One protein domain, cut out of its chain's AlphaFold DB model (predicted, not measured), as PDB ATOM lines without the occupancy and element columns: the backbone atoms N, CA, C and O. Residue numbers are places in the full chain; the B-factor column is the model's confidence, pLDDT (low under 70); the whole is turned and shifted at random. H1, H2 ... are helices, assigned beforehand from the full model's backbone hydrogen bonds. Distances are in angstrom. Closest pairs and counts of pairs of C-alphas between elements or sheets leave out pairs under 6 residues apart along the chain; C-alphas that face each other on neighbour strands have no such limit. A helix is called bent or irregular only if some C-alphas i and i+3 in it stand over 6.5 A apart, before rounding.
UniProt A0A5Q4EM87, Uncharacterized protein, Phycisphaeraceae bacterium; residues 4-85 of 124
ATOM      1  N   ARG A   4     -50.506 -15.165  10.009       75.31
ATOM      2  CA  ARG A   4     -49.099 -15.023  10.417       75.31
ATOM      3  C   ARG A   4     -48.663 -16.086  11.430       75.31
ATOM      4  O   ARG A   4     -47.538 -16.578  11.334       75.31
ATOM      5  N   ALA A   5     -49.551 -16.479  12.346       68.88
ATOM      6  CA  ALA A   5     -49.294 -17.541  13.321       68.88
ATOM      7  C   ALA A   5     -49.238 -18.927  12.652       68.88
ATOM      8  O   ALA A   5     -48.447 -19.787  13.037       68.88
ATOM      9  N   TRP A   6     -50.020 -19.127  11.588       65.44
ATOM     10  CA  TRP A   6     -50.004 -20.369  10.817       65.44
ATOM     11  C   TRP A   6     -48.702 -20.523  10.008       65.44
ATOM     12  O   TRP A   6     -48.060 -21.575  10.031       65.44
ATOM     13  N   CYS A   7     -48.224 -19.443   9.378       66.38
ATOM     14  CA  CYS A   7     -46.949 -19.454   8.655       66.38
ATOM     15  C   CYS A   7     -45.720 -19.655   9.558       66.38
ATOM     16  O   CYS A   7     -44.738 -20.249   9.106       66.38
ATOM     17  N   SER A   8     -45.728 -19.166  10.804       64.38
ATOM     18  CA  SER A   8     -44.615 -19.385  11.741       64.38
ATOM     19  C   SER A   8     -44.595 -20.820  12.278       64.38
ATOM     20  O   SER A   8     -43.524 -21.429  12.335       64.38
ATOM     21  N   ALA A   9     -45.765 -21.403  12.561       60.50
ATOM     22  CA  ALA A   9     -45.899 -22.792  12.995       60.50
ATOM     23  C   ALA A   9     -45.396 -23.782  11.930       60.50
ATOM     24  O   ALA A   9     -44.600 -24.670  12.236       60.50
ATOM     25  N   ILE A  10     -45.756 -23.576  10.657       59.25
ATOM     26  CA  ILE A  10     -45.285 -24.410   9.535       59.25
ATOM     27  C   ILE A  10     -43.766 -24.317   9.358       59.25
ATOM     28  O   ILE A  10     -43.094 -25.319   9.095       59.25
ATOM     29  N   ARG A  11     -43.196 -23.122   9.539       62.91
ATOM     30  CA  ARG A  11     -41.746 -22.911   9.442       62.91
ATOM     31  C   ARG A  11     -40.997 -23.629  10.568       62.91
ATOM     32  O   ARG A  11     -39.927 -24.183  10.324       62.91
ATOM     33  N   ASN A  12     -41.581 -23.671  11.767       57.53
ATOM     34  CA  ASN A  12     -41.009 -24.378  12.910       57.53
ATOM     35  C   ASN A  12     -41.144 -25.908  12.775       57.53
ATOM     36  O   ASN A  12     -40.205 -26.645  13.069       57.53
ATOM     37  N   LEU A  13     -42.254 -26.392  12.205       54.16
ATOM     38  CA  LEU A  13     -42.448 -27.804  11.849       54.16
ATOM     39  C   LEU A  13     -41.407 -28.299  10.829       54.16
ATOM     40  O   LEU A  13     -40.857 -29.388  10.987       54.16
ATOM     41  N   ARG A  14     -41.039 -27.471   9.841       54.44
ATOM     42  CA  ARG A  14     -39.990 -27.787   8.846       54.44
ATOM     43  C   ARG A  14     -38.565 -27.811   9.432       54.44
ATOM     44  O   ARG A  14     -37.657 -28.430   8.862       54.44
ATOM     45  N   ARG A  15     -38.368 -27.145  10.577       62.84
ATOM     46  CA  ARG A  15     -37.116 -27.090  11.353       62.84
ATOM     47  C   ARG A  15     -36.970 -28.263  12.332       62.84
ATOM     48  O   ARG A  15     -35.897 -28.446  12.899       62.84
ATOM     49  N   ASN A  16     -37.994 -29.097  12.502       62.78
ATOM     50  CA  ASN A  16     -37.903 -30.246  13.392       62.78
ATOM     51  C   ASN A  16     -37.192 -31.417  12.699       62.78
ATOM     52  O   ASN A  16     -37.653 -31.921  11.673       62.78
ATOM     53  N   ARG A  17     -36.076 -31.881  13.283       63.47
ATOM     54  CA  ARG A  17     -35.343 -33.076  12.810       63.47
ATOM     55  C   ARG A  17     -36.285 -34.288  12.675       63.47
ATOM     56  O   ARG A  17     -36.156 -35.048  11.719       63.47
ATOM     57  N   GLY A  18     -37.290 -34.389  13.552       69.12
ATOM     58  CA  GLY A  18     -38.315 -35.438  13.529       69.12
ATOM     59  C   GLY A  18     -39.215 -35.430  12.290       69.12
ATOM     60  O   GLY A  18     -39.503 -36.492  11.752       69.12
ATOM     61  N   PHE A  19     -39.588 -34.261  11.754       72.31
ATOM     62  CA  PHE A  19     -40.437 -34.199  10.555       72.31
ATOM     63  C   PHE A  19     -39.740 -34.819   9.335       72.31
ATOM     64  O   PHE A  19     -40.369 -35.467   8.506       72.31
ATOM     65  N   ARG A  20     -38.412 -34.691   9.253       68.00
ATOM     66  CA  ARG A  20     -37.615 -35.270   8.161       68.00
ATOM     67  C   ARG A  20     -37.487 -36.779   8.275       68.00
ATOM     68  O   ARG A  20     -37.563 -37.456   7.256       68.00
ATOM     69  N   ALA A  21     -37.322 -37.287   9.496       75.62
ATOM     70  CA  ALA A  21     -37.346 -38.722   9.752       75.62
ATOM     71  C   ALA A  21     -38.710 -39.315   9.373       75.62
ATOM     72  O   ALA A  21     -38.757 -40.347   8.718       75.62
ATOM     73  N   ILE A  22     -39.805 -38.610   9.686       80.50
ATOM     74  CA  ILE A  22     -41.164 -39.018   9.313       80.50
ATOM     75  C   ILE A  22     -41.332 -39.051   7.789       80.50
ATOM     76  O   ILE A  22     -41.786 -40.056   7.256       80.50
ATOM     77  N   VAL A  23     -40.926 -38.003   7.064       79.25
ATOM     78  CA  VAL A  23     -41.040 -37.979   5.591       79.25
ATOM     79  C   VAL A  23     -40.186 -39.072   4.937       79.25
ATOM     80  O   VAL A  23     -40.658 -39.742   4.022       79.25
ATOM     81  N   ALA A  24     -38.960 -39.294   5.418       78.31
ATOM     82  CA  ALA A  24     -38.098 -40.363   4.912       78.31
ATOM     83  C   ALA A  24     -38.678 -41.757   5.203       78.31
ATOM     84  O   ALA A  24     -38.678 -42.616   4.324       78.31
ATOM     85  N   ALA A  25     -39.225 -41.964   6.404       80.19
ATOM     86  CA  ALA A  25     -39.901 -43.202   6.774       80.19
ATOM     87  C   ALA A  25     -41.134 -43.449   5.893       80.19
ATOM     88  O   ALA A  25     -41.295 -44.549   5.378       80.19
ATOM     89  N   ILE A  26     -41.959 -42.425   5.646       85.06
ATOM     90  CA  ILE A  26     -43.122 -42.526   4.752       85.06
ATOM     91  C   ILE A  26     -42.685 -42.890   3.329       85.06
ATOM     92  O   ILE A  26     -43.271 -43.786   2.730       85.06
ATOM     93  N   ALA A  27     -41.647 -42.244   2.791       80.75
ATOM     94  CA  ALA A  27     -41.142 -42.549   1.452       80.75
ATOM     95  C   ALA A  27     -40.633 -43.997   1.338       80.75
ATOM     96  O   ALA A  27     -40.934 -44.678   0.357       80.75
ATOM     97  N   LEU A  28     -39.920 -44.492   2.357       81.12
ATOM     98  CA  LEU A  28     -39.485 -45.890   2.431       81.12
ATOM     99  C   LEU A  28     -40.666 -46.859   2.496       81.12
ATOM    100  O   LEU A  28     -40.685 -47.847   1.765       81.12
ATOM    101  N   VAL A  29     -41.665 -46.563   3.332       85.31
ATOM    102  CA  VAL A  29     -42.875 -47.383   3.457       85.31
ATOM    103  C   VAL A  29     -43.609 -47.447   2.120       85.31
ATOM    104  O   VAL A  29     -43.881 -48.544   1.637       85.31
ATOM    105  N   ILE A  30     -43.846 -46.306   1.467       83.88
ATOM    106  CA  ILE A  30     -44.506 -46.258   0.154       83.88
ATOM    107  C   ILE A  30     -43.708 -47.053  -0.883       83.88
ATOM    108  O   ILE A  30     -44.291 -47.869  -1.594       83.88
ATOM    109  N   GLY A  31     -42.383 -46.871  -0.934       80.50
ATOM    110  CA  GLY A  31     -41.510 -47.622  -1.839       80.50
ATOM    111  C   GLY A  31     -41.584 -49.133  -1.609       80.50
ATOM    112  O   GLY A  31     -41.713 -49.897  -2.563       80.50
ATOM    113  N   SER A  32     -41.576 -49.569  -0.345       79.38
ATOM    114  CA  SER A  32     -41.667 -50.989   0.021       79.38
ATOM    115  C   SER A  32     -43.025 -51.612  -0.315       79.38
ATOM    116  O   SER A  32     -43.065 -52.710  -0.865       79.38
ATOM    117  N   ILE A  33     -44.132 -50.900  -0.064       84.06
ATOM    118  CA  ILE A  33     -45.485 -51.344  -0.425       84.06
ATOM    119  C   ILE A  33     -45.584 -51.508  -1.939       84.06
ATOM    120  O   ILE A  33     -46.083 -52.529  -2.412       84.06
ATOM    121  N   PHE A  34     -45.057 -50.545  -2.700       80.25
ATOM    122  CA  PHE A  34     -45.006 -50.639  -4.157       80.25
ATOM    123  C   PHE A  34     -44.243 -51.884  -4.610       80.25
ATOM    124  O   PHE A  34     -44.717 -52.605  -5.480       80.25
ATOM    125  N   LEU A  35     -43.100 -52.177  -3.987       79.12
ATOM    126  CA  LEU A  35     -42.257 -53.323  -4.325       79.12
ATOM    127  C   LEU A  35     -42.943 -54.665  -4.006       79.12
ATOM    128  O   LEU A  35     -42.886 -55.583  -4.821       79.12
ATOM    129  N   ILE A  36     -43.655 -54.760  -2.875       82.25
ATOM    130  CA  ILE A  36     -44.423 -55.953  -2.467       82.25
ATOM    131  C   ILE A  36     -45.609 -56.198  -3.403       82.25
ATOM    132  O   ILE A  36     -45.773 -57.308  -3.914       82.25
ATOM    133  N   LEU A  37     -46.423 -55.166  -3.658       79.19
ATOM    134  CA  LEU A  37     -47.553 -55.262  -4.586       79.19
ATOM    135  C   LEU A  37     -47.074 -55.637  -5.993       79.19
ATOM    136  O   LEU A  37     -47.739 -56.385  -6.706       79.19
ATOM    137  N   PHE A  38     -45.891 -55.154  -6.369       72.62
ATOM    138  CA  PHE A  38     -45.303 -55.399  -7.673       72.62
ATOM    139  C   PHE A  38     -44.756 -56.820  -7.841       72.62
ATOM    140  O   PHE A  38     -44.939 -57.425  -8.899       72.62
ATOM    141  N   TRP A  39     -44.133 -57.389  -6.804       81.00
ATOM    142  CA  TRP A  39     -43.573 -58.743  -6.863       81.00
ATOM    143  C   TRP A  39     -44.647 -59.808  -7.121       81.00
ATOM    144  O   TRP A  39     -44.380 -60.821  -7.769       81.00
ATOM    145  N   ASN A  40     -45.874 -59.550  -6.666       81.62
ATOM    146  CA  ASN A  40     -46.989 -60.482  -6.776       81.62
ATOM    147  C   ASN A  40     -47.791 -60.343  -8.084       81.62
ATOM    148  O   ASN A  40     -48.714 -61.120  -8.327       81.62
ATOM    149  N   HIS A  41     -47.470 -59.366  -8.942       78.56
ATOM    150  CA  HIS A  41     -48.232 -59.135 -10.166       78.56
ATOM    151  C   HIS A  41     -47.738 -60.042 -11.314       78.56
ATOM    152  O   HIS A  41     -46.547 -60.015 -11.665       78.56
ATOM    153  N   PRO A  42     -48.624 -60.816 -11.972       85.62
ATOM    154  CA  PRO A  42     -48.285 -61.600 -13.158       85.62
ATOM    155  C   PRO A  42     -48.173 -60.673 -14.377       85.62
ATOM    156  O   PRO A  42     -49.053 -60.610 -15.229       85.62
ATOM    157  N   ALA A  43     -47.111 -59.870 -14.428       81.00
ATOM    158  CA  ALA A  43     -46.807 -59.009 -15.564       81.00
ATOM    159  C   ALA A  43     -45.952 -59.756 -16.611       81.00
ATOM    160  O   ALA A  43     -45.064 -60.527 -16.228       81.00
ATOM    161  N   PRO A  44     -46.156 -59.497 -17.917       85.94
ATOM    162  CA  PRO A  44     -45.286 -60.016 -18.966       85.94
ATOM    163  C   PRO A  44     -43.824 -59.574 -18.748       85.94
ATOM    164  O   PRO A  44     -43.583 -58.481 -18.222       85.94
ATOM    165  N   PRO A  45     -42.826 -60.369 -19.179       84.25
ATOM    166  CA  PRO A  45     -41.413 -60.157 -18.838       84.25
ATOM    167  C   PRO A  45     -40.856 -58.792 -19.276       84.25
ATOM    168  O   PRO A  45     -40.027 -58.222 -18.571       84.25
ATOM    169  N   LEU A  46     -41.354 -58.218 -20.377       84.12
ATOM    170  CA  LEU A  46     -40.946 -56.886 -20.845       84.12
ATOM    171  C   LEU A  46     -41.365 -55.759 -19.886       84.12
ATOM    172  O   LEU A  46     -40.599 -54.826 -19.650       84.12
ATOM    173  N   PHE A  47     -42.546 -55.863 -19.272       81.62
ATOM    174  CA  PHE A  47     -43.035 -54.853 -18.331       81.62
ATOM    175  C   PHE A  47     -42.280 -54.889 -17.001       81.62
ATOM    176  O   PHE A  47     -42.101 -53.847 -16.369       81.62
ATOM    177  N   ARG A  48     -41.767 -56.060 -16.597       81.19
ATOM    178  CA  ARG A  48     -40.953 -56.186 -15.380       81.19
ATOM    179  C   ARG A  48     -39.690 -55.326 -15.439       81.19
ATOM    180  O   ARG A  48     -39.389 -54.643 -14.465       81.19
ATOM    181  N   GLY A  49     -38.998 -55.302 -16.581       82.50
ATOM    182  CA  GLY A  49     -37.778 -54.505 -16.752       82.50
ATOM    183  C   GLY A  49     -38.026 -52.998 -16.641       82.50
ATOM    184  O   GLY A  49     -37.333 -52.309 -15.893       82.50
ATOM    185  N   ILE A  50     -39.057 -52.497 -17.330       85.50
ATOM    186  CA  ILE A  50     -39.416 -51.070 -17.327       85.50
ATOM    187  C   ILE A  50     -39.746 -50.600 -15.908       85.50
ATOM    188  O   ILE A  50     -39.286 -49.547 -15.474       85.50
ATOM    189  N   ILE A  51     -40.507 -51.393 -15.159       77.50
ATOM    190  CA  ILE A  51     -40.970 -50.986 -13.833       77.50
ATOM    191  C   ILE A  51     -39.828 -50.998 -12.811       77.50
ATOM    192  O   ILE A  51     -39.723 -50.061 -12.019       77.50
ATOM    193  N   VAL A  52     -38.921 -51.981 -12.868       81.44
ATOM    194  CA  VAL A  52     -37.703 -51.971 -12.039       81.44
ATOM    195  C   VAL A  52     -36.856 -50.735 -12.345       81.44
ATOM    196  O   VAL A  52     -36.420 -50.053 -11.418       81.44
ATOM    197  N   ALA A  53     -36.677 -50.394 -13.625       85.75
ATOM    198  CA  ALA A  53     -35.926 -49.205 -14.019       85.75
ATOM    199  C   ALA A  53     -36.553 -47.911 -13.465       85.75
ATOM    200  O   ALA A  53     -35.841 -47.067 -12.918       85.75
ATOM    201  N   VAL A  54     -37.883 -47.777 -13.529       85.31
ATOM    202  CA  VAL A  54     -38.609 -46.625 -12.966       85.31
ATOM    203  C   VAL A  54     -38.482 -46.572 -11.441       85.31
ATOM    204  O   VAL A  54     -38.214 -45.504 -10.892       85.31
ATOM    205  N   GLY A  55     -38.620 -47.704 -10.745       82.12
ATOM    206  CA  GLY A  55     -38.509 -47.769  -9.283       82.12
ATOM    207  C   GLY A  55     -37.113 -47.404  -8.768       82.12
ATOM    208  O   GLY A  55     -36.978 -46.627  -7.817       82.12
ATOM    209  N   VAL A  56     -36.067 -47.902  -9.433       84.00
ATOM    210  CA  VAL A  56     -34.677 -47.521  -9.143       84.00
ATOM    211  C   VAL A  56     -34.464 -46.033  -9.421       84.00
ATOM    212  O   VAL A  56     -33.937 -45.326  -8.562       84.00
ATOM    213  N   GLY A  57     -34.935 -45.531 -10.567       88.12
ATOM    214  CA  GLY A  57     -34.845 -44.112 -10.918       88.12
ATOM    215  C   GLY A  57     -35.514 -43.199  -9.887       88.12
ATOM    216  O   GLY A  57     -34.907 -42.229  -9.434       88.12
ATOM    217  N   TYR A  58     -36.725 -43.548  -9.448       85.00
ATOM    218  CA  TYR A  58     -37.449 -42.810  -8.413       85.00
ATOM    219  C   TYR A  58     -36.684 -42.792  -7.085       85.00
ATOM    220  O   TYR A  58     -36.524 -41.737  -6.471       85.00
ATOM    221  N   SER A  59     -36.161 -43.946  -6.667       80.88
ATOM    222  CA  SER A  59     -35.402 -44.077  -5.419       80.88
ATOM    223  C   SER A  59     -34.124 -43.233  -5.443       80.88
ATOM    224  O   SER A  59     -33.830 -42.523  -4.480       80.88
ATOM    225  N   LEU A  60     -33.395 -43.242  -6.565       86.69
ATOM    226  CA  LEU A  60     -32.206 -42.409  -6.760       86.69
ATOM    227  C   LEU A  60     -32.545 -40.915  -6.757       86.69
ATOM    228  O   LEU A  60     -31.852 -40.138  -6.099       86.69
ATOM    229  N   MET A  61     -33.622 -40.504  -7.434       86.88
ATOM    230  CA  MET A  61     -34.076 -39.109  -7.414       86.88
ATOM    231  C   MET A  61     -34.477 -38.656  -6.009       86.88
ATOM    232  O   MET A  61     -34.086 -37.566  -5.589       86.88
ATOM    233  N   ALA A  62     -35.209 -39.483  -5.260       80.94
ATOM    234  CA  ALA A  62     -35.592 -39.187  -3.883       80.94
ATOM    235  C   ALA A  62     -34.359 -39.032  -2.976       80.94
ATOM    236  O   ALA A  62     -34.277 -38.082  -2.193       80.94
ATOM    237  N   PHE A  63     -33.366 -39.914  -3.127       81.31
ATOM    238  CA  PHE A  63     -32.111 -39.838  -2.384       81.31
ATOM    239  C   PHE A  63     -31.302 -38.582  -2.734       81.31
ATOM    240  O   PHE A  63     -30.834 -37.871  -1.842       81.31
ATOM    241  N   ALA A  64     -31.181 -38.259  -4.024       85.62
ATOM    242  CA  ALA A  64     -30.493 -37.057  -4.484       85.62
ATOM    243  C   ALA A  64     -31.180 -35.782  -3.974       85.62
ATOM    244  O   ALA A  64     -30.510 -34.887  -3.455       85.62
ATOM    245  N   ALA A  65     -32.513 -35.716  -4.050       84.50
ATOM    246  CA  ALA A  65     -33.291 -34.606  -3.511       84.50
ATOM    247  C   ALA A  65     -33.071 -34.454  -1.998       84.50
ATOM    248  O   ALA A  65     -32.817 -33.346  -1.523       84.50
ATOM    249  N   TRP A  66     -33.083 -35.559  -1.244       84.81
ATOM    250  CA  TRP A  66     -32.785 -35.551   0.188       84.81
ATOM    251  C   TRP A  66     -31.370 -35.035   0.489       84.81
ATOM    252  O   TRP A  66     -31.204 -34.174   1.357       84.81
ATOM    253  N   ALA A  67     -30.359 -35.491  -0.256       82.44
ATOM    254  CA  ALA A  67     -28.969 -35.069  -0.089       82.44
ATOM    255  C   ALA A  67     -28.747 -33.587  -0.442       82.44
ATOM    256  O   ALA A  67     -27.999 -32.879   0.234       82.44
ATOM    257  N   PHE A  68     -29.405 -33.089  -1.490       85.19
ATOM    258  CA  PHE A  68     -29.308 -31.684  -1.878       85.19
ATOM    259  C   PHE A  68     -29.996 -30.779  -0.850       85.19
ATOM    260  O   PHE A  68     -29.451 -29.749  -0.441       85.19
ATOM    261  N   TYR A  69     -31.167 -31.202  -0.371       77.81
ATOM    262  CA  TYR A  69     -31.942 -30.457   0.612       77.81
ATOM    263  C   TYR A  69     -31.255 -30.432   1.986       77.81
ATOM    264  O   TYR A  69     -31.215 -29.392   2.645       77.81
ATOM    265  N   SER A  70     -30.640 -31.543   2.408       76.12
ATOM    266  CA  SER A  70     -29.897 -31.612   3.673       76.12
ATOM    267  C   SER A  70     -28.708 -30.645   3.695       76.12
ATOM    268  O   SER A  70     -28.508 -29.945   4.692       76.12
ATOM    269  N   LYS A  71     -27.988 -30.511   2.572       75.88
ATOM    270  CA  LYS A  71     -26.905 -29.528   2.416       75.88
ATOM    271  C   LYS A  71     -27.395 -28.082   2.483       75.88
ATOM    272  O   LYS A  71     -26.741 -27.260   3.125       75.88
ATOM    273  N   GLN A  72     -28.527 -27.759   1.854       78.44
ATOM    274  CA  GLN A  72     -29.094 -26.405   1.922       78.44
ATOM    275  C   GLN A  72     -29.473 -26.021   3.352       78.44
ATOM    276  O   GLN A  72     -29.131 -24.936   3.812       78.44
ATOM    277  N   ILE A  73     -30.081 -26.936   4.102       71.06
ATOM    278  CA  ILE A  73     -30.430 -26.657   5.494       71.06
ATOM    279  C   ILE A  73     -29.190 -26.433   6.359       71.06
ATOM    280  O   ILE A  73     -29.200 -25.555   7.217       71.06
ATOM    281  N   LEU A  74     -28.135 -27.230   6.176       75.25
ATOM    282  CA  LEU A  74     -26.890 -27.029   6.917       75.25
ATOM    283  C   LEU A  74     -26.311 -25.635   6.649       75.25
ATOM    284  O   LEU A  74     -25.786 -25.013   7.571       75.25
ATOM    285  N   ARG A  75     -26.465 -25.114   5.424       75.56
ATOM    286  CA  ARG A  75     -26.111 -23.727   5.099       75.56
ATOM    287  C   ARG A  75     -26.987 -22.718   5.827       75.56
ATOM    288  O   ARG A  75     -26.430 -21.817   6.441       75.56
ATOM    289  N   ASP A  76     -28.305 -22.883   5.823       76.44
ATOM    290  CA  ASP A  76     -29.211 -21.948   6.503       76.44
ATOM    291  C   ASP A  76     -28.979 -21.924   8.017       76.44
ATOM    292  O   ASP A  76     -28.932 -20.861   8.631       76.44
ATOM    293  N   VAL A  77     -28.767 -23.095   8.622       72.62
ATOM    294  CA  VAL A  77     -28.443 -23.218  10.047       72.62
ATOM    295  C   VAL A  77     -27.086 -22.579  10.338       72.62
ATOM    296  O   VAL A  77     -26.973 -21.816  11.291       72.62
ATOM    297  N   ARG A  78     -26.073 -22.807   9.493       73.25
ATOM    298  CA  ARG A  78     -24.764 -22.152   9.626       73.25
ATOM    299  C   ARG A  78     -24.867 -20.630   9.491       73.25
ATOM    300  O   ARG A  78     -24.244 -19.929  10.277       73.25
ATOM    301  N   LEU A  79     -25.657 -20.114   8.548       77.81
ATOM    302  CA  LEU A  79     -25.857 -18.674   8.349       77.81
ATOM    303  C   LEU A  79     -26.588 -18.026   9.526       77.81
ATOM    304  O   LEU A  79     -26.185 -16.958   9.976       77.81
ATOM    305  N   GLU A  80     -27.632 -18.667  10.048       76.06
ATOM    306  CA  GLU A  80     -28.374 -18.168  11.209       76.06
ATOM    307  C   GLU A  80     -27.512 -18.189  12.478       76.06
ATOM    308  O   GLU A  80     -27.557 -17.254  13.274       76.06
ATOM    309  N   MET A  81     -26.683 -19.221  12.656       67.00
ATOM    310  CA  MET A  81     -25.747 -19.300  13.781       67.00
ATOM    311  C   MET A  81     -24.652 -18.237  13.656       67.00
ATOM    312  O   MET A  81     -24.381 -17.541  14.631       67.00
ATOM    313  N   ASN A  82     -24.145 -17.998  12.441       71.00
ATOM    314  CA  ASN A  82     -23.223 -16.895  12.167       71.00
ATOM    315  C   ASN A  82     -23.859 -15.523  12.458       71.00
ATOM    316  O   ASN A  82     -23.227 -14.667  13.064       71.00
ATOM    317  N   ARG A  83     -25.138 -15.318  12.102       71.69
ATOM    318  CA  ARG A  83     -25.879 -14.079  12.415       71.69
ATOM    319  C   ARG A  83     -26.084 -13.850  13.909       71.69
ATOM    320  O   ARG A  83     -26.125 -12.704  14.336       71.69
ATOM    321  N   ARG A  84     -26.236 -14.915  14.698       69.75
ATOM    322  CA  ARG A  84     -26.395 -14.832  16.160       69.75
ATOM    323  C   ARG A  84     -25.065 -14.708  16.905       69.75
ATOM    324  O   ARG A  84     -25.082 -14.657  18.128       69.75
ATOM    325  N   GLY A  85     -23.934 -14.705  16.194       67.62
ATOM    326  CA  GLY A  85     -22.605 -14.777  16.806       67.62
ATOM    327  C   GLY A  85     -22.344 -16.104  17.524       67.62
ATOM    328  O   GLY A  85     -21.413 -16.190  18.322       67.62
TER     329      GLY A  85
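This is residues 4 to 85 of the 124 residues of an uncharacterized protein of Phycisphaeraceae bacterium (UniProt A0A5Q4EM87). Two long helices, H2 and H3, lie side by side in a long, narrow U, running opposite ways and joined at one end by a tight link, with a loose fit between them. H3 is the longer arm and makes the length of the whole; at the open end residues 78 to 85, of which 78 to 83 belong to H3, stand free, and the short H1, residues 4 to 14, sticks out near the first residues of H2 and makes a corner with it. The printed part has 82 residues with three named helices, H1, H2 and H3 in that order, and no named strand; the class is all helix. The whole is extended, with a radius of gyration of the C-alphas of 18.5 A, and spans 61 by 24 by 19 A.

H3, residues 45 to 83, is the longest helix. H2, residues 17 to 39, is close to H3 but not clearly touching it, with 1 pair of C-alphas within 8 A: the closest C-alphas, those of Gly 31 and Ser 59, are 7.9 A apart. The two run opposite ways at a shallow tilt of 3 degrees, 13.4 A centre to centre. H1, residues 4 to 14, is close to H2 but not clearly touching it; the closest C-alphas, those of Leu 13 and Phe 19, are 6.8 A apart. H1 and H2 run the same way at a steep tilt of 63 degrees. H1 and H3 are apart. In H1 and H2 every O i to N i+4 pair is within hydrogen-bond range; in H3, 33 of 35 are.

H3 is 57.8 A from first to last C-alpha, from C-alpha 45 at (-41.413, -60.157, -18.838) to C-alpha 83 at (-25.879, -14.079, 12.415). H2 is 33.4 A long, from Arg 17 to Trp 39. H1 is 15.8 A long, from Arg 4 to Arg 14, and its C-alpha 4 is at (-49.099, -15.023, 10.417). None of the three helices is bent.

The two C-alphas farthest apart are those of Pro 44 and Gly 85, 62.0 A. The printed part has no cut. Both links are tight, with 2 residues between H1 and H2 and 5 between H2 and H3. Residues 40 to 47, of which 45 to 47 belong to H3, stand free. Without the stretches that stand free, the body has 55 residues and spans 43 by 18 by 6 A. The mean pLDDT of the printed part is 76.7; 18 residues are under 70, namely residues 5 to 18, residue 20, residue 81 and residues 84 to 85.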